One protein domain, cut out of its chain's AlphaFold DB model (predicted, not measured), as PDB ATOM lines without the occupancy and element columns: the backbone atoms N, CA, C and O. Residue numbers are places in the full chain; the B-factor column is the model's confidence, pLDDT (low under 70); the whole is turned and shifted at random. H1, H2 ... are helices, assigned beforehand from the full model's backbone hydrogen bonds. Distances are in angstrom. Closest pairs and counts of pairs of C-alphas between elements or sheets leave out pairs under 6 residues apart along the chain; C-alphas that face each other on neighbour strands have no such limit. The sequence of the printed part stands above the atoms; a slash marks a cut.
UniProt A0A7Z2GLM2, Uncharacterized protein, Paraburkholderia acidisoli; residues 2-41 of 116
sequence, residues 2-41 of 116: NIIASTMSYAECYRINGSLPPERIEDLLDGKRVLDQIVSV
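This is residues 2 to 41 of the 116 residues of an uncharacterized protein of Paraburkholderia acidisoli (UniProt A0A7Z2GLM2). One long helix, H2, makes most of the length and sticks out as a free arm with its residues 25 to 41; at its other end are the short helix H1 and residues 2 to 9, an unnamed lead-in. The printed part has 40 residues with two named helices, H1 then H2, and no named strand; the class is all helix. It is only just loose, close to extended, with a radius of gyration of the C-alphas of 13.4 A and spans of 43 by 17 by 14 A.

H1 is residues 10 to 17, beginning at C-alpha 10 at (108.159, 62.459, 131.947). H2 is residues 22 to 41, 29.3 A long, from C-alpha 22 at (101.241, 57.679, 139.417) to C-alpha 41 at (117.799, 69.885, 160.214).

A tight link of 4 residues joins H1 to H2. The two are apart, but only just: their closest C-alphas are 8.1 A apart. In H1 and H2, every O i to N i+4 pair is within hydrogen-bond range.

The C-alphas farthest apart, of Ile 3 and Val 41, are 43.8 A apart. The printed part has no cut. Its mean pLDDT is 80.4; residues 2 to 8 are under 70.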
ATOM      1  N   ASN A   2      98.054  48.639 126.371       47.19
ATOM      2  CA  ASN A   2      99.314  49.135 126.927       47.19
ATOM      3  C   ASN A   2     100.341  49.182 125.800       47.19
ATOM      4  O   ASN A   2     100.947  48.165 125.476       47.19
ATOM      5  N   ILE A   3     100.492  50.338 125.170       47.81
ATOM      6  CA  ILE A   3     101.621  50.632 124.292       47.81
ATOM      7  C   ILE A   3     102.005  52.078 124.607       47.81
ATOM      8  O   ILE A   3     101.120  52.915 124.742       47.81
ATOM      9  N   ILE A   4     103.309  52.343 124.708       48.41
ATOM     10  CA  ILE A   4     103.973  53.578 125.165       48.41
ATOM     11  C   ILE A   4     104.327  53.553 126.662       48.41
ATOM     12  O   ILE A   4     103.825  54.325 127.468       48.41
ATOM     13  N   ALA A   5     105.262  52.678 127.030       49.72
ATOM     14  CA  ALA A   5     106.025  52.826 128.271       49.72
ATOM     15  C   ALA A   5     107.546  52.806 128.030       49.72
ATOM     16  O   ALA A   5     108.302  52.555 128.959       49.72
ATOM     17  N   SER A   6     108.035  53.035 126.802       57.97
ATOM     18  CA  SER A   6     109.470  52.814 126.529       57.97
ATOM     19  C   SER A   6     110.220  53.919 125.785       57.97
ATOM     20  O   SER A   6     111.406  53.739 125.542       57.97
ATOM     21  N   THR A   7     109.616  55.071 125.472       65.25
ATOM     22  CA  THR A   7     110.353  56.169 124.796       65.25
ATOM     23  C   THR A   7     109.877  57.593 125.090       65.25
ATOM     24  O   THR A   7     110.481  58.527 124.574       65.25
ATOM     25  N   MET A   8     108.835  57.805 125.900       69.25
ATOM     26  CA  MET A   8     108.411  59.164 126.267       69.25
ATOM     27  C   MET A   8     109.058  59.607 127.575       69.25
ATOM     28  O   MET A   8     109.008  58.896 128.579       69.25
ATOM     29  N   SER A   9     109.631  60.807 127.575       81.00
ATOM     30  CA  SER A   9     110.110  61.454 128.793       81.00
ATOM     31  C   SER A   9     108.940  61.884 129.686       81.00
ATOM     32  O   SER A   9     107.844  62.192 129.214       81.00
ATOM     33  N   TYR A  10     109.177  61.996 130.995       81.62
ATOM     34  CA  TYR A  10     108.159  62.459 131.947       81.62
ATOM     35  C   TYR A  10     107.592  63.849 131.609       81.62
ATOM     36  O   TYR A  10     106.406  64.103 131.820       81.62
ATOM     37  N   ALA A  11     108.408  64.728 131.019       82.06
ATOM     38  CA  ALA A  11     107.976  66.044 130.551       82.06
ATOM     39  C   ALA A  11     107.025  65.966 129.344       82.06
ATOM     40  O   ALA A  11     106.187  66.845 129.151       82.06
ATOM     41  N   GLU A  12     107.153  64.946 128.500       82.75
ATOM     42  CA  GLU A  12     106.226  64.697 127.392       82.75
ATOM     43  C   GLU A  12     104.940  64.044 127.900       82.75
ATOM     44  O   GLU A  12     103.858  64.465 127.498       82.75
ATOM     45  N   CYS A  13     105.033  63.104 128.849       81.38
ATOM     46  CA  CYS A  13     103.859  62.501 129.489       81.38
ATOM     47  C   CYS A  13     102.969  63.563 130.146       81.38
ATOM     48  O   CYS A  13     101.761  63.574 129.919       81.38
ATOM     49  N   TYR A  14     103.567  64.500 130.887       85.69
ATOM     50  CA  TYR A  14     102.829  65.597 131.511       85.69
ATOM     51  C   TYR A  14     102.179  66.534 130.484       85.69
ATOM     52  O   TYR A  14     101.025  66.919 130.643       85.69
ATOM     53  N   ARG A  15     102.894  66.872 129.400       87.94
ATOM     54  CA  ARG A  15     102.377  67.754 128.339       87.94
ATOM     55  C   ARG A  15     101.184  67.160 127.590       87.94
ATOM     56  O   ARG A  15     100.309  67.916 127.187       87.94
ATOM     57  N   ILE A  16     101.163  65.843 127.387       86.38
ATOM     58  CA  ILE A  16     100.090  65.169 126.642       86.38
ATOM     59  C   ILE A  16      98.903  64.837 127.550       86.38
ATOM     60  O   ILE A  16      97.760  65.078 127.169       86.38
ATOM     61  N   ASN A  17      99.158  64.312 128.748       84.25
ATOM     62  CA  ASN A  17      98.102  63.786 129.617       84.25
ATOM     63  C   ASN A  17      97.622  64.792 130.676       84.25
ATOM     64  O   ASN A  17      96.658  64.516 131.384       84.25
ATOM     65  N   GLY A  18      98.307  65.927 130.839       88.06
ATOM     66  CA  GLY A  18      98.048  66.887 131.919       88.06
ATOM     67  C   GLY A  18      98.457  66.387 133.313       88.06
ATOM     68  O   GLY A  18      98.330  67.124 134.289       88.06
ATOM     69  N   SER A  19      98.960  65.153 133.425       87.50
ATOM     70  CA  SER A  19      99.450  64.554 134.665       87.50
ATOM     71  C   SER A  19     100.659  63.654 134.413       87.50
ATOM     72  O   SER A  19     100.884  63.155 133.308       87.50
ATOM     73  N   LEU A  20     101.453  63.442 135.462       88.00
ATOM     74  CA  LEU A  20     102.510  62.435 135.462       88.00
ATOM     75  C   LEU A  20     101.918  61.039 135.723       88.00
ATOM     76  O   LEU A  20     100.814  60.938 136.269       88.00
ATOM     77  N   PRO A  21     102.634  59.962 135.354       88.00
ATOM     78  CA  PRO A  21     102.299  58.615 135.803       88.00
ATOM     79  C   PRO A  21     102.271  58.545 137.340       88.00
ATOM     80  O   PRO A  21     103.136  59.167 137.962       88.00
ATOM     81  N   PRO A  22     101.347  57.783 137.958       86.62
ATOM     82  CA  PRO A  22     101.241  57.679 139.417       86.62
ATOM     83  C   PRO A  22     102.562  57.322 140.108       86.62
ATOM     84  O   PRO A  22     102.944  57.991 141.056       86.62
ATOM     85  N   GLU A  23     103.314  56.364 139.566       86.69
ATOM     86  CA  GLU A  23     104.637  55.959 140.074       86.69
ATOM     87  C   GLU A  23     105.604  57.147 140.174       86.69
ATOM     88  O   GLU A  23     106.281  57.337 141.179       86.69
ATOM     89  N   ARG A  24     105.603  58.023 139.160       86.50
ATOM     90  CA  ARG A  24     106.458  59.210 139.150       86.50
ATOM     91  C   ARG A  24     105.980  60.285 140.126       86.50
ATOM     92  O   ARG A  24     106.788  61.090 140.579       86.50
ATOM     93  N   ILE A  25     104.679  60.343 140.401       88.00
ATOM     94  CA  ILE A  25     104.117  61.248 141.405       88.00
ATOM     95  C   ILE A  25     104.551  60.792 142.799       88.00
ATOM     96  O   ILE A  25     105.043  61.625 143.553       88.00
ATOM     97  N   GLU A  26     104.447  59.497 143.105       90.06
ATOM     98  CA  GLU A  26     104.905  58.930 144.382       90.06
ATOM     99  C   GLU A  26     106.407  59.176 144.598       90.06
ATOM    100  O   GLU A  26     106.781  59.747 145.620       90.06
ATOM    101  N   ASP A  27     107.257  58.916 143.595       88.31
ATOM    102  CA  ASP A  27     108.700  59.219 143.668       88.31
ATOM    103  C   ASP A  27     108.986  60.690 144.026       88.31
ATOM    104  O   ASP A  27     109.921  61.012 144.765       88.31
ATOM    105  N   LEU A  28     108.211  61.615 143.452       88.56
ATOM    106  CA  LEU A  28     108.367  63.049 143.696       88.56
ATOM    107  C   LEU A  28     107.850  63.450 145.080       88.56
ATOM    108  O   LEU A  28     108.427  64.348 145.697       88.56
ATOM    109  N   LEU A  29     106.785  62.811 145.568       88.94
ATOM    110  CA  LEU A  29     106.264  63.023 146.917       88.94
ATOM    111  C   LEU A  29     107.247  62.508 147.973       88.94
ATOM    112  O   LEU A  29     107.525  63.228 148.936       88.94
ATOM    113  N   ASP A  30     107.837  61.334 147.757       91.19
ATOM    114  CA  ASP A  30     108.887  60.785 148.615       91.19
ATOM    115  C   ASP A  30     110.131  61.680 148.609       91.19
ATOM    116  O   ASP A  30     110.641  62.055 149.668       91.19
ATOM    117  N   GLY A  31     110.576  62.118 147.427       86.06
ATOM    118  CA  GLY A  31     111.689  63.059 147.298       86.06
ATOM    119  C   GLY A  31     111.424  64.394 148.002       86.06
ATOM    120  O   GLY A  31     112.300  64.917 148.694       86.06
ATOM    121  N   LYS A  32     110.202  64.930 147.892       87.62
ATOM    122  CA  LYS A  32     109.794  66.143 148.611       87.62
ATOM    123  C   LYS A  32     109.838  65.937 150.122       87.62
ATOM    124  O   LYS A  32     110.356  66.795 150.826       87.62
ATOM    125  N   ARG A  33     109.338  64.806 150.624       84.56
ATOM    126  CA  ARG A  33     109.358  64.498 152.059       84.56
ATOM    127  C   ARG A  33     110.783  64.469 152.611       84.56
ATOM    128  O   ARG A  33     111.018  64.998 153.693       84.56
ATOM    129  N   VAL A  34     111.724  63.892 151.866       84.75
ATOM    130  CA  VAL A  34     113.148  63.892 152.235       84.75
ATOM    131  C   VAL A  34     113.721  65.314 152.231       84.75
ATOM    132  O   VAL A  34     114.441  65.685 153.153       84.75
ATOM    133  N   LEU A  35     113.378  66.138 151.236       83.75
ATOM    134  CA  LEU A  35     113.816  67.538 151.185       83.75
ATOM    135  C   LEU A  35     113.269  68.363 152.354       83.75
ATOM    136  O   LEU A  35     114.030  69.100 152.973       83.75
ATOM    137  N   ASP A  36     111.986  68.212 152.681       82.94
ATOM    138  CA  ASP A  36     111.354  68.912 153.801       82.94
ATOM    139  C   ASP A  36     112.033  68.542 155.135       82.94
ATOM    140  O   ASP A  36     112.258  69.414 155.971       82.94
ATOM    141  N   GLN A  37     112.443  67.277 155.302       81.56
ATOM    142  CA  GLN A  37     113.241  66.833 156.453       81.56
ATOM    143  C   GLN A  37     114.633  67.472 156.473       81.56
ATOM    144  O   GLN A  37     115.056  67.978 157.501       81.56
ATOM    145  N   ILE A  38     115.348  67.513 155.346       83.25
ATOM    146  CA  ILE A  38     116.681  68.142 155.279       83.25
ATOM    147  C   ILE A  38     116.603  69.645 155.587       83.25
ATOM    148  O   ILE A  38     117.511  70.201 156.205       83.25
ATOM    149  N   VAL A  39     115.518  70.308 155.182       83.62
ATOM    150  CA  VAL A  39     115.291  71.734 155.453       83.62
ATOM    151  C   VAL A  39     115.054  72.009 156.944       83.62
ATOM    152  O   VAL A  39     115.406  73.100 157.392       83.62
ATOM    153  N   SER A  40     114.517  71.058 157.723       84.38
ATOM    154  CA  SER A  40     114.324  71.236 159.174       84.38
ATOM    155  C   SER A  40     115.604  71.037 159.992       84.38
ATOM    156  O   SER A  40     115.745  71.662 161.044       84.38
ATOM    157  N   VAL A  41     116.563  70.248 159.492       87.06
ATOM    158  CA  VAL A  41     117.799  69.885 160.214       87.06
ATOM    159  C   VAL A  41     118.558  71.089 160.796       87.06
ATOM    160  O   VAL A  41     118.936  71.018 161.961       87.06
TER     161      VAL A  41